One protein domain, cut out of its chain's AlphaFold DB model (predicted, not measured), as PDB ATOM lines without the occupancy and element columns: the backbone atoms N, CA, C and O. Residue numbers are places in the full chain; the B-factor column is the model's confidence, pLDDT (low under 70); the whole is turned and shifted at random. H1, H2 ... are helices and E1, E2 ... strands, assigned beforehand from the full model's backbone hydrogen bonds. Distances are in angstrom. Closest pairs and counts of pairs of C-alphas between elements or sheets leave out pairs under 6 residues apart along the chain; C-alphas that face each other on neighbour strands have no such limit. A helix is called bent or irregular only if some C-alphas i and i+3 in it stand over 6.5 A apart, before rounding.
ATOM      1  N   THR A  32     312.277 195.109 250.706       58.22
ATOM      2  CA  THR A  32     313.657 195.283 251.143       58.22
ATOM      3  C   THR A  32     314.489 195.407 249.876       58.22
ATOM      4  O   THR A  32     314.705 194.433 249.155       58.22
ATOM      5  N   LYS A  33     314.844 196.642 249.525       71.38
ATOM      6  CA  LYS A  33     315.670 196.915 248.356       71.38
ATOM      7  C   LYS A  33     317.046 196.310 248.622       71.38
ATOM      8  O   LYS A  33     317.619 196.568 249.677       71.38
ATOM      9  N   ALA A  34     317.542 195.512 247.681       78.62
ATOM     10  CA  ALA A  34     318.865 194.904 247.764       78.62
ATOM     11  C   ALA A  34     319.930 195.968 248.056       78.62
ATOM     12  O   ALA A  34     319.977 197.007 247.376       78.62
ATOM     13  N   LYS A  35     320.787 195.712 249.049       89.06
ATOM     14  CA  LYS A  35     321.953 196.553 249.308       89.06
ATOM     15  C   LYS A  35     322.894 196.389 248.120       89.06
ATOM     16  O   LYS A  35     323.179 195.271 247.699       89.06
ATOM     17  N   ASN A  36     323.307 197.505 247.538       93.12
ATOM     18  CA  ASN A  36     324.213 197.532 246.400       93.12
ATOM     19  C   ASN A  36     325.104 198.769 246.477       93.12
ATOM     20  O   ASN A  36     324.730 199.781 247.075       93.12
ATOM     21  N   ASP A  37     326.236 198.680 245.799       95.94
ATOM     22  CA  ASP A  37     327.318 199.657 245.793       95.94
ATOM     23  C   ASP A  37     327.391 200.402 244.450       95.94
ATOM     24  O   ASP A  37     328.433 200.913 244.042       95.94
ATOM     25  N   ASN A  38     326.265 200.486 243.731       94.44
ATOM     26  CA  ASN A  38     326.213 201.100 242.400       94.44
ATOM     27  C   ASN A  38     326.580 202.590 242.425       94.44
ATOM     28  O   ASN A  38     327.062 203.113 241.423       94.44
ATOM     29  N   ALA A  39     326.392 203.256 243.570       94.38
ATOM     30  CA  ALA A  39     326.772 204.651 243.777       94.38
ATOM     31  C   ALA A  39     328.291 204.865 243.916       94.38
ATOM     32  O   ALA A  39     328.747 205.999 243.775       94.38
ATOM     33  N   LEU A  40     329.078 203.812 244.182       94.69
ATOM     34  CA  LEU A  40     330.533 203.928 244.229       94.69
ATOM     35  C   LEU A  40     331.083 204.211 242.831       94.69
ATOM     36  O   LEU A  40     330.785 203.501 241.860       94.69
ATOM     37  N   ASN A  41     331.935 205.229 242.758       95.69
ATOM     38  CA  ASN A  41     332.750 205.500 241.585       95.69
ATOM     39  C   ASN A  41     333.964 204.576 241.626       95.69
ATOM     40  O   ASN A  41     334.719 204.603 242.594       95.69
ATOM     41  N   MET A  42     334.153 203.771 240.582       96.19
ATOM     42  CA  MET A  42     335.251 202.808 240.511       96.19
ATOM     43  C   MET A  42     336.182 203.142 239.355       96.19
ATOM     44  O   MET A  42     335.717 203.469 238.261       96.19
ATOM     45  N   ASN A  43     337.478 202.972 239.580       96.50
ATOM     46  CA  ASN A  43     338.463 202.853 238.517       96.50
ATOM     47  C   ASN A  43     338.566 201.375 238.120       96.50
ATOM     48  O   ASN A  43     338.523 200.484 238.969       96.50
ATOM     49  N   VAL A  44     338.660 201.111 236.815       96.56
ATOM     50  CA  VAL A  44     338.785 199.752 236.273       96.56
ATOM     51  C   VAL A  44     340.065 199.666 235.462       96.56
ATOM     52  O   VAL A  44     340.203 200.338 234.441       96.56
ATOM     53  N   THR A  45     340.970 198.798 235.894       95.62
ATOM     54  CA  THR A  45     342.238 198.531 235.213       95.62
ATOM     55  C   THR A  45     342.174 197.162 234.552       95.62
ATOM     56  O   THR A  45     341.783 196.182 235.185       95.62
ATOM     57  N   LYS A  46     342.569 197.072 233.279       97.38
ATOM     58  CA  LYS A  46     342.798 195.790 232.602       97.38
ATOM     59  C   LYS A  46     344.246 195.367 232.808       97.38
ATOM     60  O   LYS A  46     345.161 196.072 232.393       97.38
ATOM     61  N   ALA A  47     344.439 194.234 233.474       96.88
ATOM     62  CA  ALA A  47     345.747 193.692 233.804       96.88
ATOM     63  C   ALA A  47     346.018 192.419 233.000       96.88
ATOM     64  O   ALA A  47     345.233 191.471 233.062       96.88
ATOM     65  N   SER A  48     347.166 192.377 232.317       97.31
ATOM     66  CA  SER A  48     347.605 191.156 231.633       97.31
ATOM     67  C   SER A  48     347.902 190.052 232.644       97.31
ATOM     68  O   SER A  48     348.755 190.209 233.527       97.31
ATOM     69  N   PHE A  49     347.202 188.933 232.511       97.88
ATOM     70  CA  PHE A  49     347.444 187.708 233.254       97.88
ATOM     71  C   PHE A  49     348.368 186.793 232.457       97.88
ATOM     72  O   PHE A  49     348.151 186.566 231.269       97.88
ATOM     73  N   LYS A  50     349.390 186.265 233.135       97.38
ATOM     74  CA  LYS A  50     350.271 185.235 232.587       97.38
ATOM     75  C   LYS A  50     350.392 184.061 233.546       97.38
ATOM     76  O   LYS A  50     350.671 184.265 234.733       97.38
ATOM     77  N   ASN A  51     350.218 182.852 233.021       96.19
ATOM     78  CA  ASN A  51     350.364 181.624 233.792       96.19
ATOM     79  C   ASN A  51     351.770 181.027 233.661       96.19
ATOM     80  O   ASN A  51     352.224 180.733 232.559       96.19
ATOM     81  N   PHE A  52     352.435 180.809 234.796       94.88
ATOM     82  CA  PHE A  52     353.692 180.061 234.877       94.88
ATOM     83  C   PHE A  52     353.572 178.777 235.698       94.88
ATOM     84  O   PHE A  52     354.555 178.047 235.826       94.88
ATOM     85  N   ASN A  53     352.393 178.483 236.260       93.25
ATOM     86  CA  ASN A  53     352.166 177.184 236.873       93.25
ATOM     87  C   ASN A  53     352.035 176.126 235.767       93.25
ATOM     88  O   ASN A  53     351.149 176.226 234.916       93.25
ATOM     89  N   LYS A  54     352.922 175.127 235.787       90.50
ATOM     90  CA  LYS A  54     352.988 174.058 234.782       90.50
ATOM     91  C   LYS A  54     351.964 172.943 235.032       90.50
ATOM     92  O   LYS A  54     351.671 172.198 234.105       90.50
ATOM     93  N   GLU A  55     351.381 172.864 236.228       89.44
ATOM     94  CA  GLU A  55     350.349 171.873 236.564       89.44
ATOM     95  C   GLU A  55     348.982 172.178 235.945       89.44
ATOM     96  O   GLU A  55     348.141 171.288 235.834       89.44
ATOM     97  N   TYR A  56     348.753 173.418 235.508       92.38
ATOM     98  CA  TYR A  56     347.472 173.852 234.957       92.38
ATOM     99  C   TYR A  56     347.680 174.613 233.654       92.38
ATOM    100  O   TYR A  56     348.387 175.618 233.616       92.38
ATOM    101  N   THR A  57     347.000 174.198 232.588       93.75
ATOM    102  CA  THR A  57     346.953 174.977 231.345       93.75
ATOM    103  C   THR A  57     345.863 176.044 231.440       93.75
ATOM    104  O   THR A  57     344.688 175.766 231.200       93.75
ATOM    105  N   ILE A  58     346.260 177.274 231.768       95.19
ATOM    106  CA  ILE A  58     345.396 178.464 231.799       95.19
ATOM    107  C   ILE A  58     345.830 179.403 230.673       95.19
ATOM    108  O   ILE A  58     347.024 179.630 230.484       95.19
ATOM    109  N   LYS A  59     344.871 179.950 229.921       95.19
ATOM    110  CA  LYS A  59     345.168 180.895 228.836       95.19
ATOM    111  C   LYS A  59     345.603 182.250 229.393       95.19
ATOM    112  O   LYS A  59     345.017 182.745 230.353       95.19
ATOM    113  N   ASP A  60     346.568 182.876 228.727       95.75
ATOM    114  CA  ASP A  60     346.892 184.284 228.956       95.75
ATOM    115  C   ASP A  60     345.706 185.154 228.502       95.75
ATOM    116  O   ASP A  60     345.194 185.006 227.388       95.75
ATOM    117  N   VAL A  61     345.242 186.034 229.389       96.44
ATOM    118  CA  VAL A  61     344.030 186.852 229.217       96.44
ATOM    119  C   VAL A  61     344.184 188.187 229.943       96.44
ATOM    120  O   VAL A  61     344.993 188.311 230.857       96.44
ATOM    121  N   ASP A  62     343.385 189.189 229.583       97.56
ATOM    122  CA  ASP A  62     343.297 190.426 230.364       97.56
ATOM    123  C   ASP A  62     342.139 190.345 231.363       97.56
ATOM    124  O   ASP A  62     340.979 190.158 230.980       97.56
ATOM    125  N   LEU A  63     342.441 190.540 232.646       98.06
ATOM    126  CA  LEU A  63     341.464 190.524 233.737       98.06
ATOM    127  C   LEU A  63     341.182 191.944 234.227       98.06
ATOM    128  O   LEU A  63     342.088 192.778 234.299       98.06
ATOM    129  N   SER A  64     339.925 192.239 234.562       98.19
ATOM    130  CA  SER A  64     339.570 193.505 235.207       98.19
ATOM    131  C   SER A  64     339.867 193.488 236.701       98.19
ATOM    132  O   SER A  64     339.407 192.625 237.443       98.19
ATOM    133  N   LEU A  65     340.566 194.526 237.140       98.12
ATOM    134  CA  LEU A  65     340.757 194.892 238.534       98.12
ATOM    135  C   LEU A  65     339.989 196.179 238.815       98.12
ATOM    136  O   LEU A  65     339.972 197.087 237.980       98.12
ATOM    137  N   TYR A  66     339.359 196.253 239.979       98.06
ATOM    138  CA  TYR A  66     338.509 197.368 240.377       98.06
ATOM    139  C   TYR A  66     339.091 198.028 241.622       98.06
ATOM    140  O   TYR A  66     339.431 197.343 242.583       98.06
ATOM    141  N   THR A  67     339.163 199.350 241.633       97.00
ATOM    142  CA  THR A  67     339.497 200.135 242.825       97.00
ATOM    143  C   THR A  67     338.441 201.208 243.032       97.00
ATOM    144  O   THR A  67     337.821 201.672 242.073       97.00
ATOM    145  N   ILE A  68     338.191 201.583 244.284       95.88
ATOM    146  CA  ILE A  68     337.297 202.705 244.581       95.88
ATOM    147  C   ILE A  68     338.056 203.985 244.229       95.88
ATOM    148  O   ILE A  68     339.230 204.141 244.572       95.88
ATOM    149  N   LYS A  69     337.410 204.893 243.498       93.06
ATOM    150  CA  LYS A  69     338.019 206.170 243.132       93.06
ATOM    151  C   LYS A  69     338.391 206.933 244.406       93.06
ATOM    152  O   LYS A  69     337.577 207.022 245.317       93.06
ATOM    153  N   ASP A  70     339.610 207.467 244.438       87.62
ATOM    154  CA  ASP A  70     340.204 208.164 245.589       87.62
ATOM    155  C   ASP A  70     340.537 207.254 246.805       87.62
ATOM    156  O   ASP A  70     341.042 207.747 247.811       87.62
ATOM    157  N   GLU A  71     340.352 205.929 246.687       88.69
ATOM    158  CA  GLU A  71     340.749 204.882 247.652       88.69
ATOM    159  C   GLU A  71     341.380 203.681 246.909       88.69
ATOM    160  O   GLU A  71     340.880 202.550 246.914       88.69
ATOM    161  N   GLU A  72     342.474 203.941 246.188       85.19
ATOM    162  CA  GLU A  72     343.048 202.987 245.228       85.19
ATOM    163  C   GLU A  72     343.862 201.844 245.857       85.19
ATOM    164  O   GLU A  72     344.274 200.920 245.154       85.19
ATOM    165  N   GLU A  73     344.093 201.868 247.173       90.19
ATOM    166  CA  GLU A  73     344.920 200.878 247.871       90.19
ATOM    167  C   GLU A  73     344.287 199.479 247.939       90.19
ATOM    168  O   GLU A  73     345.011 198.482 248.019       90.19
ATOM    169  N   MET A  74     342.951 199.384 247.935       94.50
ATOM    170  CA  MET A  74     342.242 198.100 247.930       94.50
ATOM    171  C   MET A  74     341.825 197.723 246.512       94.50
ATOM    172  O   MET A  74     340.960 198.359 245.907       94.50
ATOM    173  N   VAL A  75     342.396 196.630 246.015       96.62
ATOM    174  CA  VAL A  75     342.038 196.049 244.719       96.62
ATOM    175  C   VAL A  75     340.970 194.986 244.908       96.62
ATOM    176  O   VAL A  75     341.138 194.065 245.707       96.62
ATOM    177  N   TYR A  76     339.909 195.079 244.117       98.50
ATOM    178  CA  TYR A  76     338.839 194.103 244.045       98.50
ATOM    179  C   TYR A  76     338.827 193.376 242.699       98.50
ATOM    180  O   TYR A  76     339.242 193.916 241.671       98.50
ATOM    181  N   VAL A  77     338.299 192.155 242.707       98.62
ATOM    182  CA  VAL A  77     338.095 191.313 241.527       98.62
ATOM    183  C   VAL A  77     336.636 190.912 241.401       98.62
ATOM    184  O   VAL A  77     335.994 190.611 242.406       98.62
ATOM    185  N   ASP A  78     336.121 190.873 240.174       98.44
ATOM    186  CA  ASP A  78     334.831 190.243 239.893       98.44
ATOM    187  C   ASP A  78     334.996 188.721 239.966       98.44
ATOM    188  O   ASP A  78     335.717 188.120 239.164       98.44
ATOM    189  N   LEU A  79     334.339 188.106 240.952       98.44
ATOM    190  CA  LEU A  79     334.474 186.679 241.222       98.44
ATOM    191  C   LEU A  79     334.045 185.819 240.022       98.44
ATOM    192  O   LEU A  79     334.708 184.829 239.723       98.44
ATOM    193  N   ASP A  80     332.987 186.199 239.300       98.19
ATOM    194  CA  ASP A  80     332.550 185.422 238.131       98.19
ATOM    195  C   ASP A  80     333.533 185.549 236.973       98.19
ATOM    196  O   ASP A  80     333.804 184.567 236.285       98.19
ATOM    197  N   GLU A  81     334.070 186.752 236.752       98.06
ATOM    198  CA  GLU A  81     335.067 186.996 235.710       98.06
ATOM    199  C   GLU A  81     336.319 186.152 235.948       98.06
ATOM    200  O   GLU A  81     336.804 185.508 235.020       98.06
ATOM    201  N   PHE A  82     336.822 186.124 237.184       98.19
ATOM    202  CA  PHE A  82     338.028 185.373 237.526       98.19
ATOM    203  C   PHE A  82     337.808 183.863 237.444       98.19
ATOM    204  O   PHE A  82     338.599 183.190 236.787       98.19
ATOM    205  N   LEU A  83     336.729 183.328 238.032       97.62
ATOM    206  CA  LEU A  83     336.418 181.894 237.929       97.62
ATOM    207  C   LEU A  83     336.273 181.467 236.461       97.62
ATOM    208  O   LEU A  83     336.858 180.473 236.034       97.62
ATOM    209  N   LYS A  84     335.575 182.278 235.657       97.19
ATOM    210  CA  LYS A  84     335.383 182.015 234.230       97.19
ATOM    211  C   LYS A  84     336.689 182.058 233.438       97.19
ATOM    212  O   LYS A  84     336.950 181.155 232.655       97.19
ATOM    213  N   ASN A  85     337.475 183.124 233.575       97.31
ATOM    214  CA  ASN A  85     338.638 183.362 232.715       97.31
ATOM    215  C   ASN A  85     339.873 182.556 233.131       97.31
ATOM    216  O   ASN A  85     340.748 182.325 232.301       97.31
ATOM    217  N   LEU A  86     339.927 182.084 234.377       96.69
ATOM    218  CA  LEU A  86     340.936 181.134 234.851       96.69
ATOM    219  C   LEU A  86     340.507 179.674 234.595       96.69
ATOM    220  O   LEU A  86     340.921 178.747 235.299       96.69
ATOM    221  N   GLU A  87     339.684 179.461 233.558       92.38
ATOM    222  CA  GLU A  87     339.340 178.144 233.031       92.38
ATOM    223  C   GLU A  87     340.619 177.400 232.625       92.38
ATOM    224  O   GLU A  87     341.399 177.860 231.791       92.38
ATOM    225  N   GLY A  88     340.832 176.239 233.243       92.06
ATOM    226  CA  GLY A  88     342.121 175.545 233.215       92.06
ATOM    227  C   GLY A  88     342.574 175.175 234.619       92.06
ATOM    228  O   GLY A  88     342.962 174.033 234.836       92.06
ATOM    229  N   LEU A  89     342.405 176.101 235.566       95.25
ATOM    230  CA  LEU A  89     342.444 175.808 236.996       95.25
ATOM    231  C   LEU A  89     341.048 175.490 237.521       95.25
ATOM    232  O   LEU A  89     340.876 174.474 238.177       95.25
ATOM    233  N   PHE A  90     340.051 176.326 237.223       96.31
ATOM    234  CA  PHE A  90     338.674 176.075 237.648       96.31
ATOM    235  C   PHE A  90     337.918 175.238 236.616       96.31
ATOM    236  O   PHE A  90     338.040 175.448 235.400       96.31
ATOM    237  N   ASP A  91     337.122 174.289 237.101       94.94
ATOM    238  CA  ASP A  91     336.135 173.574 236.308       94.94
ATOM    239  C   ASP A  91     334.787 174.294 236.386       94.94
ATOM    240  O   ASP A  91     333.954 174.023 237.247       94.94
ATOM    241  N   ASN A  92     334.544 175.199 235.438       93.56
ATOM    242  CA  ASN A  92     333.293 175.957 235.350       93.56
ATOM    243  C   ASN A  92     332.043 175.085 235.116       93.56
ATOM    244  O   ASN A  92     330.933 175.612 235.140       93.56
ATOM    245  N   LYS A  93     332.198 173.778 234.856       94.19
ATOM    246  CA  LYS A  93     331.082 172.827 234.742       94.19
ATOM    247  C   LYS A  93     330.736 172.149 236.068       94.19
ATOM    248  O   LYS A  93     329.627 171.643 236.196       94.19
ATOM    249  N   SER A  94     331.654 172.152 237.037       93.50
ATOM    250  CA  SER A  94     331.472 171.501 238.344       93.50
ATOM    251  C   SER A  94     330.479 172.236 239.253       93.50
ATOM    252  O   SER A  94     329.911 171.644 240.170       93.50
ATOM    253  N   PHE A  95     330.222 173.521 238.991       95.75
ATOM    254  CA  PHE A  95     329.320 174.344 239.787       95.75
ATOM    255  C   PHE A  95     328.387 175.191 238.917       95.75
ATOM    256  O   PHE A  95     328.648 175.501 237.758       95.75
ATOM    257  N   SER A  96     327.286 175.617 239.525       96.25
ATOM    258  CA  SER A  96     326.374 176.629 238.986       96.25
ATOM    259  C   SER A  96     326.298 177.809 239.944       96.25
ATOM    260  O   SER A  96     326.543 177.641 241.137       96.25
ATOM    261  N   SER A  97     325.959 179.004 239.458       96.94
ATOM    262  CA  SER A  97     325.772 180.168 240.325       96.94
ATOM    263  C   SER A  97     324.371 180.759 240.204       96.94
ATOM    264  O   SER A  97     323.722 180.693 239.159       96.94
ATOM    265  N   ARG A  98     323.884 181.338 241.302       96.25
ATOM    266  CA  ARG A  98     322.633 182.101 241.340       96.25
ATOM    267  C   ARG A  98     322.729 183.242 242.336       96.25
ATOM    268  O   ARG A  98     323.472 183.165 243.315       96.25
ATOM    269  N   ILE A  99     321.937 184.278 242.108       96.56
ATOM    270  CA  ILE A  99     321.878 185.455 242.967       96.56
ATOM    271  C   ILE A  99     320.496 185.610 243.595       96.56
ATOM    272  O   ILE A  99     319.475 185.402 242.945       96.56
ATOM    273  N   ASP A 100     320.484 185.965 244.871       96.25
ATOM    274  CA  ASP A 100     319.312 186.316 245.656       96.25
ATOM    275  C   ASP A 100     319.501 187.742 246.176       96.25
ATOM    276  O   ASP A 100     319.997 187.976 247.280       96.25
ATOM    277  N   GLU A 101     319.137 188.712 245.338       94.81
ATOM    278  CA  GLU A 101     319.248 190.136 245.664       94.81
ATOM    279  C   GLU A 101     318.378 190.521 246.868       94.81
ATOM    280  O   GLU A 101     318.730 191.426 247.617       94.81
ATOM    281  N   LYS A 102     317.261 189.818 247.102       93.81
ATOM    282  CA  LYS A 102     316.365 190.110 248.230       93.81
ATOM    283  C   LYS A 102     317.051 189.862 249.572       93.81
ATOM    284  O   LYS A 102     316.786 190.591 250.524       93.81
ATOM    285  N   ASN A 103     317.899 188.837 249.635       95.69
ATOM    286  CA  ASN A 103     318.619 188.434 250.842       95.69
ATOM    287  C   ASN A 103     320.115 188.766 250.794       95.69
ATOM    288  O   ASN A 103     320.866 188.247 251.615       95.69
ATOM    289  N   ASN A 104     320.545 189.581 249.828       97.69
ATOM    290  CA  ASN A 104     321.929 190.003 249.640       97.69
ATOM    291  C   ASN A 104     322.942 188.842 249.541       97.69
ATOM    292  O   ASN A 104     324.031 188.898 250.120       97.69
ATOM    293  N   LYS A 105     322.563 187.757 248.847       98.06
ATOM    294  CA  LYS A 105     323.364 186.524 248.771       98.06
ATOM    295  C   LYS A 105     323.622 186.046 247.355       98.06
ATOM    296  O   LYS A 105     322.724 186.018 246.515       98.06
ATOM    297  N   LYS A 106     324.843 185.580 247.108       98.19
ATOM    298  CA  LYS A 106     325.209 184.818 245.914       98.19
ATOM    299  C   LYS A 106     325.598 183.408 246.307       98.19
ATOM    300  O   LYS A 106     326.302 183.204 247.290       98.19
ATOM    301  N   PHE A 107     325.131 182.447 245.532       98.25
ATOM    302  CA  PHE A 107     325.362 181.033 245.764       98.25
ATOM    303  C   PHE A 107     326.159 180.470 244.599       98.25
ATOM    304  O   PHE A 107     325.814 180.733 243.447       98.25
ATOM    305  N   TYR A 108     327.179 179.683 244.916       98.19
ATOM    306  CA  TYR A 108     327.829 178.761 243.995       98.19
ATOM    307  C   TYR A 108     327.525 177.351 244.497       98.19
ATOM    308  O   TYR A 108     327.782 177.046 245.657       98.19
ATOM    309  N   GLU A 109     326.903 176.520 243.670       97.00
ATOM    310  CA  GLU A 109     326.314 175.239 244.064       97.00
ATOM    311  C   GLU A 109     326.874 174.118 243.188       97.00
ATOM    312  O   GLU A 109     326.759 174.177 241.960       97.00
ATOM    313  N   ILE A 110     327.436 173.097 243.836       94.94
ATOM    314  CA  ILE A 110     327.861 171.838 243.220       94.94
ATOM    315  C   ILE A 110     326.701 170.862 243.341       94.94
ATOM    316  O   ILE A 110     326.110 170.714 244.419       94.94
ATOM    317  N   LYS A 111     326.356 170.209 242.232       93.00
ATOM    318  CA  LYS A 111     325.212 169.302 242.158       93.00
ATOM    319  C   LYS A 111     325.645 167.913 241.721       93.00
ATOM    320  O   LYS A 111     326.548 167.784 240.905       93.00
ATOM    321  N   ASN A 112     324.986 166.893 242.258       90.69
ATOM    322  CA  ASN A 112     325.160 165.519 241.791       90.69
ATOM    323  C   ASN A 112     324.382 165.264 240.485       90.69
ATOM    324  O   ASN A 112     323.628 166.119 240.014       90.69
ATOM    325  N   ASP A 113     324.490 164.050 239.944       89.81
ATOM    326  CA  ASP A 113     323.793 163.629 238.717       89.81
ATOM    327  C   ASP A 113     322.257 163.689 238.815       89.81
ATOM    328  O   ASP A 113     321.557 163.739 237.803       89.81
ATOM    329  N   LYS A 114     321.709 163.714 240.037       93.25
ATOM    330  CA  LYS A 114     320.274 163.893 240.309       93.25
ATOM    331  C   LYS A 114     319.874 165.367 240.433       93.25
ATOM    332  O   LYS A 114     318.727 165.657 240.764       93.25
ATOM    333  N   ASN A 115     320.795 166.292 240.148       90.81
ATOM    334  CA  ASN A 115     320.624 167.742 240.255       90.81
ATOM    335  C   ASN A 115     320.353 168.233 241.696       90.81
ATOM    336  O   ASN A 115     319.793 169.313 241.899       90.81
ATOM    337  N   GLU A 116     320.763 167.459 242.704       92.06
ATOM    338  CA  GLU A 116     320.678 167.823 244.121       92.06
ATOM    339  C   GLU A 116     321.952 168.564 244.540       92.06
ATOM    340  O   GLU A 116     323.055 168.148 244.186       92.06
ATOM    341  N   VAL A 117     321.819 169.652 245.306       91.12
ATOM    342  CA  VAL A 117     322.973 170.419 245.808       91.12
ATOM    343  C   VAL A 117     323.691 169.613 246.888       91.12
ATOM    344  O   VAL A 117     323.146 169.414 247.973       91.12
ATOM    345  N   VAL A 118     324.919 169.180 246.601       90.69
ATOM    346  CA  VAL A 118     325.756 168.389 247.523       90.69
ATOM    347  C   VAL A 118     326.769 169.244 248.278       90.69
ATOM    348  O   VAL A 118     327.122 168.927 249.411       90.69
ATOM    349  N   ASN A 119     327.184 170.369 247.694       91.75
ATOM    350  CA  ASN A 119     328.037 171.351 248.350       91.75
ATOM    351  C   ASN A 119     327.734 172.760 247.823       91.75
ATOM    352  O   ASN A 119     327.172 172.927 246.736       91.75
ATOM    353  N   ARG A 120     328.063 173.794 248.604       95.00
ATOM    354  CA  ARG A 120     327.797 175.186 248.225       95.00
ATOM    355  C   ARG A 120     328.735 176.181 248.895       95.00
ATOM    356  O   ARG A 120     329.091 176.015 250.056       95.00
ATOM    357  N   LEU A 121     328.977 177.288 248.212       97.12
ATOM    358  CA  LEU A 121     329.556 178.506 248.764       97.12
ATOM    359  C   LEU A 121     328.511 179.619 248.737       97.12
ATOM    360  O   LEU A 121     327.854 179.842 247.719       97.12
ATOM    361  N   VAL A 122     328.368 180.329 249.849       98.25
ATOM    362  CA  VAL A 122     327.453 181.461 249.999       98.25
ATOM    363  C   VAL A 122     328.266 182.721 250.250       98.25
ATOM    364  O   VAL A 122     328.975 182.809 251.249       98.25
ATOM    365  N   ILE A 123     328.133 183.697 249.359       98.56
ATOM    366  CA  ILE A 123     328.672 185.045 249.521       98.56
ATOM    367  C   ILE A 123     327.542 185.951 250.007       98.56
ATOM    368  O   ILE A 123     326.588 186.186 249.269       98.56
ATOM    369  N   ASP A 124     327.645 186.442 251.235       98.12
ATOM    370  CA  ASP A 124     326.731 187.411 251.838       98.12
ATOM    371  C   ASP A 124     327.421 188.779 251.854       98.12
ATOM    372  O   ASP A 124     328.315 189.030 252.671       98.12
ATOM    373  N   TRP A 125     327.049 189.639 250.905       98.19
ATOM    374  CA  TRP A 125     327.691 190.945 250.722       98.19
ATOM    375  C   TRP A 125     327.134 192.024 251.652       98.19
ATOM    376  O   TRP A 125     327.730 193.082 251.816       98.19
ATOM    377  N   GLU A 126     325.995 191.777 252.299       96.25
ATOM    378  CA  GLU A 126     325.494 192.692 253.321       96.25
ATOM    379  C   GLU A 126     326.294 192.557 254.615       96.25
ATOM    380  O   GLU A 126     326.647 193.571 255.224       96.25
ATOM    381  N   ASN A 127     326.594 191.314 255.000       97.25
ATOM    382  CA  ASN A 127     327.278 190.978 256.244       97.25
ATOM    383  C   ASN A 127     328.785 190.744 256.076       97.25
ATOM    384  O   ASN A 127     329.443 190.410 257.061       97.25
ATOM    385  N   ASN A 128     329.330 190.890 254.862       98.31
ATOM    386  CA  ASN A 128     330.735 190.625 254.534       98.31
ATOM    387  C   ASN A 128     331.187 189.211 254.941       98.31
ATOM    388  O   ASN A 128     332.236 189.029 255.566       98.31
ATOM    389  N   LYS A 129     330.379 188.194 254.616       98.38
ATOM    390  CA  LYS A 129     330.633 186.797 254.997       98.38
ATOM    391  C   LYS A 129     330.714 185.881 253.792       98.38
ATOM    392  O   LYS A 129     329.907 185.964 252.872       98.38
ATOM    393  N   ILE A 130     331.648 184.939 253.856       98.44
ATOM    394  CA  ILE A 130     331.733 183.804 252.936       98.44
ATOM    395  C   ILE A 130     331.518 182.539 253.757       98.44
ATOM    396  O   ILE A 130     332.235 182.302 254.724       98.44
ATOM    397  N   THR A 131     330.511 181.748 253.403       96.94
ATOM    398  CA  THR A 131     330.110 180.566 254.174       96.94
ATOM    399  C   THR A 131     330.086 179.327 253.294       96.94
ATOM    400  O   THR A 131     329.542 179.364 252.192       96.94
ATOM    401  N   THR A 132     330.648 178.223 253.775       93.81
ATOM    402  CA  THR A 132     330.596 176.919 253.099       93.81
ATOM    403  C   THR A 132     330.422 175.797 254.125       93.81
ATOM    404  O   THR A 132     330.988 175.883 255.214       93.81
ATOM    405  N   PRO A 133     329.676 174.717 253.827       88.88
ATOM    406  CA  PRO A 133     329.626 173.544 254.696       88.88
ATOM    407  C   PRO A 133     330.995 172.884 254.918       88.88
ATOM    408  O   PRO A 133     331.174 172.206 255.927       88.88
ATOM    409  N   SER A 134     331.924 173.030 253.969       87.25
ATOM    410  CA  SER A 134     333.290 172.502 254.041       87.25
ATOM    411  C   SER A 134     334.236 173.309 253.151       87.25
ATOM    412  O   SER A 134     333.864 173.750 252.060       87.25
ATOM    413  N   THR A 135     335.488 173.463 253.581       88.25
ATOM    414  CA  THR A 135     336.554 174.063 252.765       88.25
ATOM    415  C   THR A 135     336.861 173.262 251.499       88.25
ATOM    416  O   THR A 135     337.406 173.833 250.557       88.25
ATOM    417  N   ASN A 136     336.427 171.999 251.417       87.25
ATOM    418  CA  ASN A 136     336.537 171.182 250.205       87.25
ATOM    419  C   ASN A 136     335.876 171.825 248.984       87.25
ATOM    420  O   ASN A 136     336.314 171.550 247.874       87.25
ATOM    421  N   PHE A 137     334.897 172.723 249.164       91.88
ATOM    422  CA  PHE A 137     334.296 173.455 248.045       91.88
ATOM    423  C   PHE A 137     335.360 174.096 247.137       91.88
ATOM    424  O   PHE A 137     335.247 174.027 245.919       91.88
ATOM    425  N   PHE A 138     336.411 174.693 247.714       93.00
ATOM    426  CA  PHE A 138     337.454 175.374 246.937       93.00
ATOM    427  C   PHE A 138     338.317 174.413 246.109       93.00
ATOM    428  O   PHE A 138     338.865 174.830 245.092       93.00
ATOM    429  N   PHE A 139     338.419 173.150 246.529       88.12
ATOM    430  CA  PHE A 139     339.107 172.087 245.797       88.12
ATOM    431  C   PHE A 139     338.191 171.441 244.748       88.12
ATOM    432  O   PHE A 139     338.598 171.234 243.615       88.12
ATOM    433  N   GLU A 140     336.927 171.183 245.092       89.94
ATOM    434  CA  GLU A 140     335.955 170.511 244.214       89.94
ATOM    435  C   GLU A 140     335.613 171.308 242.946       89.94
ATOM    436  O   GLU A 140     335.174 170.724 241.960       89.94
ATOM    437  N   ILE A 141     335.820 172.630 242.954       94.06
ATOM    438  CA  ILE A 141     335.634 173.473 241.763       94.06
ATOM    439  C   ILE A 141     336.877 173.571 240.870       94.06
ATOM    440  O   ILE A 141     336.865 174.324 239.893       94.06
ATOM    441  N   GLN A 142     337.972 172.893 241.214       92.62
ATOM    442  CA  GLN A 142     339.220 172.907 240.451       92.62
ATOM    443  C   GLN A 142     339.312 171.692 239.520       92.62
ATOM    444  O   GLN A 142     338.705 170.651 239.750       92.62
ATOM    445  N   LYS A 143     340.081 171.836 238.440       90.88
ATOM    446  CA  LYS A 143     340.469 170.729 237.565       90.88
ATOM    447  C   LYS A 143     341.597 169.926 238.201       90.88
ATOM    448  O   LYS A 143     342.350 170.432 239.027       90.88
ATOM    449  N   GLU A 144     341.749 168.690 237.748       84.88
ATOM    450  CA  GLU A 144     342.909 167.868 238.081       84.88
ATOM    451  C   GLU A 144     344.206 168.457 237.505       84.88
ATOM    452  O   GLU A 144     344.213 169.102 236.447       84.88
ATOM    453  N   GLN A 145     345.310 168.195 238.204       85.31
ATOM    454  CA  GLN A 145     346.664 168.533 237.770       85.31
ATOM    455  C   GLN A 145     347.034 167.794 236.472       85.31
ATOM    456  O   GLN A 145     346.652 166.644 236.243       85.31
ATOM    457  N   GLN A 146     347.757 168.471 235.576       84.88
ATOM    458  CA  GLN A 146     348.002 167.985 234.216       84.88
ATOM    459  C   GLN A 146     349.414 167.440 234.004       84.88
ATOM    460  O   GLN A 146     349.560 166.538 233.170       84.88
ATOM    461  N   LEU A 147     350.426 167.949 234.715       84.62
ATOM    462  CA  LEU A 147     351.833 167.618 234.465       84.62
ATOM    463  C   LEU A 147     352.252 166.341 235.196       84.62
ATOM    464  O   LEU A 147     352.848 165.441 234.590       84.62
ATOM    465  N   THR A 148     351.921 166.250 236.480       81.31
ATOM    466  CA  THR A 148     352.137 165.047 237.287       81.31
ATOM    467  C   THR A 148     350.892 164.157 237.289       81.31
ATOM    468  O   THR A 148     349.777 164.594 237.006       81.31
ATOM    469  N   ASP A 149     351.088 162.862 237.543       77.00
ATOM    470  CA  ASP A 149     350.000 161.920 237.843       77.00
ATOM    471  C   ASP A 149     350.174 161.420 239.279       77.00
ATOM    472  O   ASP A 149     350.413 160.242 239.549       77.00
ATOM    473  N   ASN A 150     350.152 162.360 240.227       75.81
ATOM    474  CA  ASN A 150     350.398 162.048 241.633       75.81
ATOM    475  C   ASN A 150     349.350 161.076 242.204       75.81
ATOM    476  O   ASN A 150     349.647 160.319 243.122       75.81
ATOM    477  N   SER A 151     348.142 161.054 241.639       77.44
ATOM    478  CA  SER A 151     347.048 160.171 242.040       77.44
ATOM    479  C   SER A 151     347.078 158.795 241.369       77.44
ATOM    480  O   SER A 151     346.226 157.958 241.661       77.44
ATOM    481  N   GLN A 152     348.059 158.517 240.503       79.81
ATOM    482  CA  GLN A 152     348.150 157.241 239.799       79.81
ATOM    483  C   GLN A 152     348.103 156.056 240.773       79.81
ATOM    484  O   GLN A 152     348.881 155.991 241.725       79.81
ATOM    485  N   PHE A 153     347.226 155.084 240.513       82.12
ATOM    486  CA  PHE A 153     347.004 153.904 241.369       82.12
ATOM    487  C   PHE A 153     346.418 154.203 242.758       82.12
ATOM    488  O   PHE A 153     346.354 153.304 243.602       82.12
ATOM    489  N   LEU A 154     345.978 155.436 243.008       80.06
ATOM    490  CA  LEU A 154     345.276 155.819 244.220       80.06
ATOM    491  C   LEU A 154     343.793 156.002 243.917       80.06
ATOM    492  O   LEU A 154     343.401 156.745 243.025       80.06
ATOM    493  N   GLU A 155     342.964 155.354 244.723       73.50
ATOM    494  CA  GLU A 155     341.568 155.731 244.873       73.50
ATOM    495  C   GLU A 155     341.466 156.511 246.181       73.50
ATOM    496  O   GLU A 155     341.779 155.983 247.254       73.50
ATOM    497  N   THR A 156     341.099 157.787 246.086       64.19
ATOM    498  CA  THR A 156     341.008 158.660 247.257       64.19
ATOM    499  C   THR A 156     339.546 158.888 247.593       64.19
ATOM    500  O   THR A 156     338.839 159.584 246.872       64.19
ATOM    501  N   ASN A 157     339.107 158.328 248.718       61.22
ATOM    502  CA  ASN A 157     337.809 158.643 249.300       61.22
ATOM    503  C   ASN A 157     338.010 159.701 250.384       61.22
ATOM    504  O   ASN A 157     338.602 159.430 251.429       61.22
ATOM    505  N   TYR A 158     337.543 160.922 250.124       55.03
ATOM    506  CA  TYR A 158     337.573 161.996 251.110       55.03
ATOM    507  C   TYR A 158     336.356 161.896 252.028       55.03
ATOM    508  O   TYR A 158     335.243 162.259 251.654       55.03
ATOM    509  N   GLU A 159     336.570 161.462 253.268       50.97
ATOM    510  CA  GLU A 159     335.585 161.670 254.327       50.97
ATOM    511  C   GLU A 159     335.770 163.068 254.922       50.97
ATOM    512  O   GLU A 159     336.669 163.323 255.725       50.97
ATOM    513  N   SER A 160     334.892 163.989 254.528       50.88
ATOM    514  CA  SER A 160     334.719 165.277 255.198       50.88
ATOM    515  C   SER A 160     334.210 165.035 256.624       50.88
ATOM    516  O   SER A 160     333.006 164.923 256.866       50.88
ATOM    517  N   LYS A 161     335.127 164.920 257.589       50.12
ATOM    518  CA  LYS A 161     334.772 164.937 259.011       50.12
ATOM    519  C   LYS A 161     334.542 166.379 259.422       50.12
ATOM    520  O   LYS A 161     335.482 167.123 259.680       50.12
ATOM    521  N   LYS A 162     333.275 166.783 259.461       52.94
ATOM    522  CA  LYS A 162     332.897 168.017 260.145       52.94
ATOM    523  C   LYS A 162     333.035 167.780 261.646       52.94
ATOM    524  O   LYS A 162     332.486 166.802 262.148       52.94
ATOM    525  N   ASP A 163     333.680 168.696 262.366       46.41
ATOM    526  CA  ASP A 163     333.685 168.678 263.838       46.41
ATOM    527  C   ASP A 163     332.250 168.717 264.407       46.41
ATOM    528  O   ASP A 163     331.985 168.248 265.514       46.41
ATOM    529  N   ASN A 164     331.299 169.244 263.626       51.91
ATOM    530  CA  ASN A 164     329.866 169.189 263.882       51.91
ATOM    531  C   ASN A 164     329.098 169.146 262.546       51.91
ATOM    532  O   ASN A 164     329.310 169.985 261.675       51.91
ATOM    533  N   GLU A 165     328.149 168.220 262.371       53.38
ATOM    534  CA  GLU A 165     327.337 168.115 261.141       53.38
ATOM    535  C   GLU A 165     326.608 169.420 260.766       53.38
ATOM    536  O   GLU A 165     326.330 169.663 259.588       53.38
ATOM    537  N   LYS A 166     326.349 170.281 261.763       55.69
ATOM    538  CA  LYS A 166     325.722 171.601 261.612       55.69
ATOM    539  C   LYS A 166     326.707 172.771 261.524       55.69
ATOM    540  O   LYS A 166     326.251 173.888 261.296       55.69
ATOM    541  N   SER A 167     328.013 172.576 261.739       69.81
ATOM    542  CA  SER A 167     328.970 173.684 261.635       69.81
ATOM    543  C   SER A 167     329.259 173.993 260.171       69.81
ATOM    544  O   SER A 167     329.759 173.141 259.439       69.81
ATOM    545  N   GLU A 168     328.949 175.218 259.758       85.62
ATOM    546  CA  GLU A 168     329.455 175.803 258.521       85.62
ATOM    547  C   GLU A 168     330.802 176.484 258.808       85.62
ATOM    548  O   GLU A 168     331.025 177.033 259.890       85.62
ATOM    549  N   VAL A 169     331.703 176.462 257.832       91.25
ATOM    550  CA  VAL A 169     332.914 177.280 257.836       91.25
ATOM    551  C   VAL A 169     332.507 178.692 257.434       91.25
ATOM    552  O   VAL A 169     331.967 178.892 256.346       91.25
ATOM    553  N   VAL A 170     332.757 179.664 258.313       95.44
ATOM    554  CA  VAL A 170     332.395 181.073 258.106       95.44
ATOM    555  C   VAL A 170     333.653 181.930 258.097       95.44
ATOM    556  O   VAL A 170     334.307 182.107 259.123       95.44
ATOM    557  N   PHE A 171     333.948 182.525 256.948       97.69
ATOM    558  CA  PHE A 171     334.944 183.577 256.803       97.69
ATOM    559  C   PHE A 171     334.253 184.933 256.975       97.69
ATOM    560  O   PHE A 171     333.610 185.439 256.054       97.69
ATOM    561  N   ASP A 172     334.355 185.503 258.175       97.94
ATOM    562  CA  ASP A 172     333.831 186.834 258.501       97.94
ATOM    563  C   ASP A 172     334.863 187.903 258.125       97.94
ATOM    564  O   ASP A 172     335.801 188.169 258.879       97.94
ATOM    565  N   LEU A 173     334.725 188.482 256.930       98.44
ATOM    566  CA  LEU A 173     335.641 189.506 256.419       98.44
ATOM    567  C   LEU A 173     335.435 190.851 257.130       98.44
ATOM    568  O   LEU A 173     336.397 191.602 257.317       98.44
ATOM    569  N   GLY A 174     334.213 191.113 257.605       97.94
ATOM    570  CA  GLY A 174     333.873 192.305 258.381       97.94
ATOM    571  C   GLY A 174     334.704 192.432 259.659       97.94
ATOM    572  O   GLY A 174     335.185 193.525 259.970       97.94
ATOM    573  N   LYS A 175     334.993 191.313 260.344       97.75
ATOM    574  CA  LYS A 175     335.916 191.267 261.499       97.75
ATOM    575  C   LYS A 175     337.305 191.847 261.186       97.75
ATOM    576  O   LYS A 175     337.965 192.381 262.076       97.75
ATOM    577  N   TYR A 176     337.730 191.769 259.929       98.12
ATOM    578  CA  TYR A 176     339.026 192.244 259.450       98.12
ATOM    579  C   TYR A 176     338.906 193.523 258.612       98.12
ATOM    580  O   TYR A 176     339.846 193.872 257.910       98.12
ATOM    581  N   LYS A 177     337.779 194.248 258.674       97.25
ATOM    582  CA  LYS A 177     337.561 195.494 257.910       97.25
ATOM    583  C   LYS A 177     337.790 195.311 256.401       97.25
ATOM    584  O   LYS A 177     338.412 196.152 255.751       97.25
ATOM    585  N   MET A 178     337.358 194.168 255.879       97.75
ATOM    586  CA  MET A 178     337.361 193.861 254.457       97.75
ATOM    587  C   MET A 178     335.912 193.718 254.000       97.75
ATOM    588  O   MET A 178     335.141 192.980 254.614       97.75
ATOM    589  N   ASP A 179     335.562 194.420 252.928       96.62
ATOM    590  CA  ASP A 179     334.198 194.470 252.412       96.62
ATOM    591  C   ASP A 179     334.032 193.592 251.170       96.62
ATOM    592  O   ASP A 179     334.963 193.404 250.387       96.62
ATOM    593  N   ILE A 180     332.827 193.060 250.992       98.44
ATOM    594  CA  ILE A 180     332.372 192.418 249.762       98.44
ATOM    595  C   ILE A 180     331.416 193.396 249.098       98.44
ATOM    596  O   ILE A 180     330.394 193.740 249.686       98.44
ATOM    597  N   LEU A 181     331.724 193.831 247.878       98.06
ATOM    598  CA  LEU A 181     330.888 194.815 247.190       98.06
ATOM    599  C   LEU A 181     329.946 194.121 246.211       98.06
ATOM    600  O   LEU A 181     330.348 193.213 245.477       98.06
ATOM    601  N   TYR A 182     328.705 194.595 246.149       97.88
ATOM    602  CA  TYR A 182     327.749 194.223 245.115       97.88
ATOM    603  C   TYR A 182     327.491 195.410 244.191       97.88
ATOM    604  O   TYR A 182     326.640 196.259 244.463       97.88
ATOM    605  N   LYS A 183     328.236 195.478 243.085       95.88
ATOM    606  CA  LYS A 183     328.201 196.604 242.144       95.88
ATOM    607  C   LYS A 183     327.876 196.142 240.734       95.88
ATOM    608  O   LYS A 183     328.533 195.259 240.198       95.88
ATOM    609  N   ASP A 184     326.886 196.771 240.112       94.12
ATOM    610  CA  ASP A 184     326.470 196.543 238.725       94.12
ATOM    611  C   ASP A 184     326.236 195.050 238.426       94.12
ATOM    612  O   ASP A 184     326.625 194.529 237.382       94.12
ATOM    613  N   LYS A 185     325.590 194.362 239.382       94.12
ATOM    614  CA  LYS A 185     325.330 192.909 239.407       94.12
ATOM    615  C   LYS A 185     326.561 192.005 239.548       94.12
ATOM    616  O   LYS A 185     326.450 190.790 239.382       94.12
ATOM    617  N   LYS A 186     327.716 192.567 239.896       96.94
ATOM    618  CA  LYS A 186     328.963 191.839 240.148       96.94
ATOM    619  C   LYS A 186     329.215 191.709 241.638       96.94
ATOM    620  O   LYS A 186     328.932 192.629 242.401       96.94
ATOM    621  N   ILE A 187     329.797 190.579 242.024       98.19
ATOM    622  CA  ILE A 187     330.362 190.390 243.360       98.19
ATOM    623  C   ILE A 187     331.842 190.701 243.266       98.19
ATOM    624  O   ILE A 187     332.593 189.950 242.641       98.19
ATOM    625  N   LEU A 188     332.237 191.816 243.871       98.62
ATOM    626  CA  LEU A 188     333.622 192.244 243.918       98.62
ATOM    627  C   LEU A 188     334.224 191.829 245.262       98.62
ATOM    628  O   LEU A 188     333.801 192.308 246.316       98.62
ATOM    629  N   LEU A 189     335.206 190.932 245.222       98.50
ATOM    630  CA  LEU A 189     335.961 190.499 246.398       98.50
ATOM    631  C   LEU A 189     337.320 191.188 246.457       98.50
ATOM    632  O   LEU A 189     337.932 191.375 245.404       98.50
ATOM    633  N   PRO A 190     337.844 191.500 247.656       98.38
ATOM    634  CA  PRO A 190     339.230 191.912 247.800       98.38
ATOM    635  C   PRO A 190     340.151 190.871 247.154       98.38
ATOM    636  O   PRO A 190     340.027 189.668 247.404       98.38
ATOM    637  N   PHE A 191     341.070 191.319 246.301       98.12
ATOM    638  CA  PHE A 191     341.941 190.449 245.507       98.12
ATOM    639  C   PHE A 191     342.722 189.452 246.372       98.12
ATOM    640  O   PHE A 191     342.846 188.278 246.035       98.12
ATOM    641  N   ASN A 192     343.224 189.909 247.515       96.56
ATOM    642  CA  ASN A 192     343.941 189.091 248.487       96.56
ATOM    643  C   ASN A 192     343.058 187.999 249.117       96.56
ATOM    644  O   ASN A 192     343.535 186.884 249.318       96.56
ATOM    645  N   VAL A 193     341.774 188.274 249.374       98.19
ATOM    646  CA  VAL A 193     340.808 187.266 249.843       98.19
ATOM    647  C   VAL A 193     340.521 186.249 248.743       98.19
ATOM    648  O   VAL A 193     340.550 185.049 249.014       98.19
ATOM    649  N   PHE A 194     340.310 186.705 247.502       98.31
ATOM    650  CA  PHE A 194     340.157 185.807 246.355       98.31
ATOM    651  C   PHE A 194     341.372 184.882 246.208       98.31
ATOM    652  O   PHE A 194     341.218 183.666 246.142       98.31
ATOM    653  N   ASN A 195     342.581 185.445 246.226       97.19
ATOM    654  CA  ASN A 195     343.815 184.683 246.071       97.19
ATOM    655  C   ASN A 195     343.961 183.621 247.177       97.19
ATOM    656  O   ASN A 195     344.188 182.455 246.877       97.19
ATOM    657  N   THR A 196     343.733 183.992 248.444       96.31
ATOM    658  CA  THR A 196     343.806 183.053 249.578       96.31
ATOM    659  C   THR A 196     342.767 181.936 249.503       96.31
ATOM    660  O   THR A 196     343.098 180.782 249.757       96.31
ATOM    661  N   LEU A 197     341.511 182.257 249.183       96.31
ATOM    662  CA  LEU A 197     340.423 181.277 249.237       96.31
ATOM    663  C   LEU A 197     340.333 180.399 247.988       96.31
ATOM    664  O   LEU A 197     340.048 179.216 248.109       96.31
ATOM    665  N   PHE A 198     340.571 180.953 246.800       96.94
ATOM    666  CA  PHE A 198     340.309 180.253 245.538       96.94
ATOM    667  C   PHE A 198     341.578 179.746 244.850       96.94
ATOM    668  O   PHE A 198     341.515 178.750 244.132       96.94
ATOM    669  N   MET A 199     342.724 180.398 245.073       95.44
ATOM    670  CA  MET A 199     343.986 180.013 244.434       95.44
ATOM    671  C   MET A 199     344.852 179.168 245.378       95.44
ATOM    672  O   MET A 199     345.268 178.067 245.014       95.44
ATOM    673  N   SER A 200     345.093 179.628 246.614       92.31
ATOM    674  CA  SER A 200     346.125 179.034 247.480       92.31
ATOM    675  C   SER A 200     345.878 177.569 247.868       92.31
ATOM    676  O   SER A 200     346.843 176.867 248.166       92.31
ATOM    677  N   TYR A 201     344.629 177.087 247.837       83.38
ATOM    678  CA  TYR A 201     344.283 175.693 248.159       83.38
ATOM    679  C   TYR A 201     344.952 174.659 247.245       83.38
ATOM    680  O   TYR A 201     345.285 173.574 247.710       83.38
ATOM    681  N   SER A 202     345.182 174.990 245.973       83.44
ATOM    682  CA  SER A 202     345.842 174.103 245.002       83.44
ATOM    683  C   SER A 202     347.324 174.405 244.828       83.44
ATOM    684  O   SER A 202     347.888 174.109 243.776       83.44
ATOM    685  N   PHE A 203     347.947 175.055 245.820       87.81
ATOM    686  CA  PHE A 203     349.281 175.629 245.666       87.81
ATOM    687  C   PHE A 203     349.355 176.507 244.405       87.81
ATOM    688  O   PHE A 203     350.312 176.445 243.649       87.81
ATOM    689  N   ASN A 204     348.343 177.338 244.152       92.94
ATOM    690  CA  ASN A 204     348.392 178.375 243.122       92.94
ATOM    691  C   ASN A 204     348.338 179.745 243.781       92.94
ATOM    692  O   ASN A 204     347.531 179.967 244.676       92.94
ATOM    693  N   ASN A 205     349.158 180.688 243.332       95.12
ATOM    694  CA  ASN A 205     349.078 182.059 243.821       95.12
ATOM    695  C   ASN A 205     349.312 183.062 242.695       95.12
ATOM    696  O   ASN A 205     350.275 182.967 241.932       95.12
ATOM    697  N   ILE A 206     348.437 184.067 242.638       96.44
ATOM    698  CA  ILE A 206     348.543 185.186 241.707       96.44
ATOM    699  C   ILE A 206     349.240 186.355 242.400       96.44
ATOM    700  O   ILE A 206     348.843 186.792 243.480       96.44
ATOM    701  N   TYR A 207     350.260 186.904 241.750       95.25
ATOM    702  CA  TYR A 207     350.931 188.131 242.159       95.25
ATOM    703  C   TYR A 207     350.408 189.312 241.343       95.25
ATOM    704  O   TYR A 207     350.501 189.299 240.115       95.25
ATOM    705  N   TRP A 208     349.912 190.342 242.032       94.12
ATOM    706  CA  TRP A 208     349.558 191.643 241.463       94.12
ATOM    707  C   TRP A 208     350.612 192.680 241.846       94.12
ATOM    708  O   TRP A 208     350.779 192.993 243.021       94.12
ATOM    709  N   ASN A 209     351.317 193.227 240.858       91.38
ATOM    710  CA  ASN A 209     352.450 194.133 241.084       91.38
ATOM    711  C   ASN A 209     352.149 195.610 240.736       91.38
ATOM    712  O   ASN A 209     353.067 196.406 240.523       91.38
ATOM    713  N   GLY A 210     350.869 195.967 240.612       90.94
ATOM    714  CA  GLY A 210     350.421 197.284 240.145       90.94
ATOM    715  C   GLY A 210     350.271 197.403 238.624       90.94
ATOM    716  O   GLY A 210     349.678 198.368 238.168       90.94
ATOM    717  N   LYS A 211     350.758 196.425 237.847       92.00
ATOM    718  CA  LYS A 211     350.741 196.453 236.374       92.00
ATOM    719  C   LYS A 211     350.171 195.190 235.735       92.00
ATOM    720  O   LYS A 211     349.426 195.248 234.760       92.00
ATOM    721  N   SER A 212     350.555 194.027 236.250       95.25
ATOM    722  CA  SER A 212     350.214 192.732 235.664       95.25
ATOM    723  C   SER A 212     349.958 191.669 236.724       95.25
ATOM    724  O   SER A 212     350.416 191.791 237.863       95.25
ATOM    725  N   LEU A 213     349.245 190.618 236.322       97.31
ATOM    726  CA  LEU A 213     348.976 189.433 237.126       97.31
ATOM    727  C   LEU A 213     349.893 188.291 236.674       97.31
ATOM    728  O   LEU A 213     350.078 188.046 235.479       97.31
ATOM    729  N   THR A 214     350.492 187.602 237.641       97.06
ATOM    730  CA  THR A 214     351.397 186.469 237.398       97.06
ATOM    731  C   THR A 214     350.980 185.296 238.270       97.06
ATOM    732  O   THR A 214     351.084 185.408 239.490       97.06
ATOM    733  N   ASN A 215     350.509 184.201 237.671       96.50
ATOM    734  CA  ASN A 215     350.210 182.963 238.398       96.50
ATOM    735  C   ASN A 215     351.449 182.076 238.491       96.50
ATOM    736  O   ASN A 215     352.148 181.887 237.493       96.50
ATOM    737  N   LEU A 216     351.690 181.513 239.670       94.19
ATOM    738  CA  LEU A 216     352.802 180.613 239.942       94.19
ATOM    739  C   LEU A 216     352.373 179.530 240.939       94.19
ATOM    740  O   LEU A 216     351.522 179.757 241.802       94.19
ATOM    741  N   GLU A 217     352.990 178.362 240.817       91.44
ATOM    742  CA  GLU A 217     352.881 177.286 241.791       91.44
ATOM    743  C   GLU A 217     353.498 177.688 243.142       91.44
ATOM    744  O   GLU A 217     354.665 178.066 243.233       91.44
ATOM    745  N   ALA A 218     352.693 177.588 244.196       89.69
ATOM    746  CA  ALA A 218     352.942 177.916 245.591       89.69
ATOM    747  C   ALA A 218     353.381 179.366 245.836       89.69
ATOM    748  O   ALA A 218     352.659 180.143 246.448       89.69
ATOM    749  N   GLY A 219     354.557 179.771 245.394       89.56
ATOM    750  CA  GLY A 219     355.062 181.124 245.574       89.56
ATOM    751  C   GLY A 219     356.521 181.205 245.176       89.56
ATOM    752  O   GLY A 219     357.173 180.179 244.983       89.56
ATOM    753  N   ILE A 220     357.043 182.430 245.069       88.94
ATOM    754  CA  ILE A 220     358.447 182.632 244.701       88.94
ATOM    755  C   ILE A 220     359.331 181.820 245.649       88.94
ATOM    756  O   ILE A 220     359.345 182.022 246.866       88.94
ATOM    757  N   ASP A 221     360.049 180.895 245.036       87.00
ATOM    758  CA  ASP A 221     361.030 179.993 245.614       87.00
ATOM    759  C   ASP A 221     360.490 179.073 246.714       87.00
ATOM    760  O   ASP A 221     361.199 178.667 247.638       87.00
ATOM    761  N   ALA A 222     359.204 178.723 246.624       84.69
ATOM    762  CA  ALA A 222     358.583 177.778 247.543       84.69
ATOM    763  C   ALA A 222     359.166 176.357 247.421       84.69
ATOM    764  O   ALA A 222     359.374 175.717 248.458       84.69
ATOM    765  N   HIS A 223     359.472 175.919 246.191       78.12
ATOM    766  CA  HIS A 223     359.930 174.564 245.835       78.12
ATOM    767  C   HIS A 223     361.272 174.538 245.070       78.12
ATOM    768  O   HIS A 223     361.563 173.592 244.349       78.12
ATOM    769  N   GLY A 224     362.108 175.572 245.204       78.94
ATOM    770  CA  GLY A 224     363.380 175.685 244.475       78.94
ATOM    771  C   GLY A 224     363.603 177.095 243.944       78.94
ATOM    772  O   GLY A 224     362.951 178.023 244.397       78.94
ATOM    773  N   ASN A 225     364.519 177.284 242.996       83.50
ATOM    774  CA  ASN A 225     364.755 178.603 242.407       83.50
ATOM    775  C   ASN A 225     363.718 178.897 241.310       83.50
ATOM    776  O   ASN A 225     363.693 178.219 240.284       83.50
ATOM    777  N   THR A 226     362.897 179.929 241.494       89.00
ATOM    778  CA  THR A 226     361.967 180.414 240.465       89.00
ATOM    779  C   THR A 226     362.746 180.992 239.286       89.00
ATOM    780  O   THR A 226     363.737 181.706 239.471       89.00
ATOM    781  N   GLU A 227     362.276 180.731 238.066       90.00
ATOM    782  CA  GLU A 227     362.907 181.224 236.842       90.00
ATOM    783  C   GLU A 227     363.033 182.762 236.839       90.00
ATOM    784  O   GLU A 227     362.146 183.502 237.285       90.00
ATOM    785  N   LYS A 228     364.162 183.264 236.322       88.56
ATOM    786  CA  LYS A 228     364.533 184.690 236.379       88.56
ATOM    787  C   LYS A 228     363.497 185.611 235.745       88.56
ATOM    788  O   LYS A 228     363.233 186.690 236.270       88.56
ATOM    789  N   GLU A 229     362.904 185.190 234.631       91.50
ATOM    790  CA  GLU A 229     361.877 185.969 233.937       91.50
ATOM    791  C   GLU A 229     360.616 186.168 234.788       91.50
ATOM    792  O   GLU A 229     360.030 187.250 234.783       91.50
ATOM    793  N   ILE A 230     360.250 185.170 235.594       92.12
ATOM    794  CA  ILE A 230     359.091 185.231 236.483       92.12
ATOM    795  C   ILE A 230     359.388 186.174 237.650       92.12
ATOM    796  O   ILE A 230     358.592 187.067 237.952       92.12
ATOM    797  N   LYS A 231     360.570 186.033 238.271       89.56
ATOM    798  CA  LYS A 231     361.036 186.939 239.336       89.56
ATOM    799  C   LYS A 231     361.058 188.391 238.853       89.56
ATOM    800  O   LYS A 231     360.562 189.277 239.553       89.56
ATOM    801  N   ALA A 232     361.566 188.631 237.642       88.81
ATOM    802  CA  ALA A 232     361.584 189.951 237.023       88.81
ATOM    803  C   ALA A 232     360.165 190.497 236.802       88.81
ATOM    804  O   ALA A 232     359.875 191.610 237.246       88.81
ATOM    805  N   ARG A 233     359.253 189.701 236.230       91.38
ATOM    806  CA  ARG A 233     357.860 190.121 236.029       91.38
ATOM    807  C   ARG A 233     357.186 190.514 237.345       91.38
ATOM    808  O   ARG A 233     356.507 191.532 237.399       91.38
ATOM    809  N   ILE A 234     357.400 189.760 238.426       90.88
ATOM    810  CA  ILE A 234     356.753 190.035 239.718       90.88
ATOM    811  C   ILE A 234     357.386 191.233 240.443       90.88
ATOM    812  O   ILE A 234     356.661 192.068 240.983       90.88
ATOM    813  N   LYS A 235     358.723 191.320 240.497       87.06
ATOM    814  CA  LYS A 235     359.444 192.258 241.383       87.06
ATOM    815  C   LYS A 235     360.132 193.421 240.668       87.06
ATOM    816  O   LYS A 235     360.297 194.484 241.268       87.06
ATOM    817  N   LYS A 236     360.575 193.248 239.423       84.19
ATOM    818  CA  LYS A 236     361.290 194.290 238.667       84.19
ATOM    819  C   LYS A 236     360.321 195.187 237.902       84.19
ATOM    820  O   LYS A 236     360.453 196.404 237.987       84.19
ATOM    821  N   ASP A 237     359.331 194.596 237.239       81.81
ATOM    822  CA  ASP A 237     358.406 195.293 236.331       81.81
ATOM    823  C   ASP A 237     357.169 195.872 237.041       81.81
ATOM    824  O   ASP A 237     356.127 196.107 236.424       81.81
ATOM    825  N   GLN A 238     357.274 196.070 238.352       80.56
ATOM    826  CA  GLN A 238     356.192 196.536 239.208       80.56
ATOM    827  C   GLN A 238     356.045 198.065 239.153       80.56
ATOM    828  O   GLN A 238     357.035 198.800 239.162       80.56
ATOM    829  N   GLU A 239     354.809 198.558 239.177       81.75
ATOM    830  CA  GLU A 239     354.524 200.004 239.229       81.75
ATOM    831  C   GLU A 239     354.620 200.577 240.647       81.75
ATOM    832  O   GLU A 239     354.787 201.782 240.840       81.75
ATOM    833  N   ILE A 240     354.570 199.702 241.650       76.75
ATOM    834  CA  ILE A 240     354.581 200.071 243.068       76.75
ATOM    835  C   ILE A 240     355.986 200.501 243.535       76.75
ATOM    836  O   ILE A 240     356.105 201.286 244.472       76.75
ATOM    837  N   LYS A 241     357.062 200.068 242.853       68.75
ATOM    838  CA  LYS A 241     358.468 200.211 243.297       68.75
ATOM    839  C   LYS A 241     358.886 201.632 243.688       68.75
ATOM    840  O   LYS A 241     359.711 201.794 244.579       68.75
ATOM    841  N   ASN A 242     358.355 202.645 243.007       68.12
ATOM    842  CA  ASN A 242     358.782 204.036 243.184       68.12
ATOM    843  C   ASN A 242     357.807 204.867 244.031       68.12
ATOM    844  O   ASN A 242     358.007 206.071 244.179       68.12
ATOM    845  N   LYS A 243     356.743 204.253 244.557       82.19
ATOM    846  CA  LYS A 243     355.767 204.931 245.412       82.19
ATOM    847  C   LYS A 243     356.074 204.606 246.879       82.19
ATOM    848  O   LYS A 243     356.424 203.465 247.176       82.19
ATOM    849  N   PRO A 244     355.981 205.571 247.807       84.94
ATOM    850  CA  PRO A 244     356.054 205.257 249.227       84.94
ATOM    851  C   PRO A 244     354.853 204.397 249.625       84.94
ATOM    852  O   PRO A 244     353.750 204.608 249.121       84.94
TER     853      PRO A 244
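AT A GLANCE: This is residues 32 to 244 of the 469 residues of an uncharacterized protein of Mycoplasma auris (UniProt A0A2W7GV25). A strongly curled sheet of seven strands wraps round helix H3, and a second, twisted sheet of five strands covers another side of the body, with H1 and H3 between the two sheets. H4 packs on E11 and E12, far from the second sheet, and residues 149 to 157 stick out as part of a long loop. The 213 printed residues run E1 E2 E3 H1 E4 E5 E6 E7 H2 E8 E9 E10 H3 E11 E12 H4; the class is mixed, helices and strands, with 106 residues in named elements, under half. The larger sheet, E9 E10 E3 E2 E1 E12 E11, is mixed; the smaller, E4 E5 E6 E7 E8, is antiparallel. The whole is compact, with a radius of gyration of the C-alphas of 18.2 A and spans of 54 by 50 by 28 A.

IN THESE COORDINATES: Find C-alpha 42 at (335.251, 202.808, 240.511); from there E1, residues 42 to 51, runs 26.9 A. Next come E2, 61 to 68, 23.1 A; E3, 71 to 78, which bends by 72 degrees at residue 74; and H1, 79 to 85. Then read E4, 95 to 100; E5, 105 to 111; E6, 117 to 124; E7, 129 to 132; and H2, 137 to 140. After the loop stand E8, 169 to 172; E9, 181 to 183; E10, 186 to 190; and H3, 191 to 202, 16.8 A, only just irregular, with C-alphas 198 and 201 6.6 A apart. E11, 204 to 208, E12, 212 to 217, and H4, 228 to 236, follow; H4 ends at C-alpha 236, (361.290, 194.290, 238.667).

HOW THE PARTS SIT: Begin at the meander E1 E2 E3, each strand the antiparallel neighbour of the one before: look for N 45 and O 65, 2.9 A, and N 76 and O 66, 2.8 A. E1 is parallel to E12, with N 213 and O 48 at 2.9 A. The larger sheet curls round H3; Tyr 76 and Phe 191 have the closest C-alphas of E3 and H3, 5.0 A. H3, with residues 197 to 202 alone, touches H2, closest at the C-alphas of Phe 198 and Phe 138, 5.8 A. H2 only grazes the smaller sheet, whose E4 E5 E6 E7 form another meander; there N 98 and O 107 are 2.9 A apart. H4 lies over E12 and E11, at a height over the sheet of 10.3 A. Every O i to N i+4 pair is within hydrogen-bond range in H1 and H4, 5 of 8 in H3; H2 is too short for one.

THE WHOLE: The C-alphas of Lys 114 and Asn 242, the two farthest apart, are 55.7 A apart. The printed part has no cut; the link H2 to E8, 28 residues, is long. Look for pLDDT under 70 at residue 32, residues 156 to 167 and residues 241 to 242.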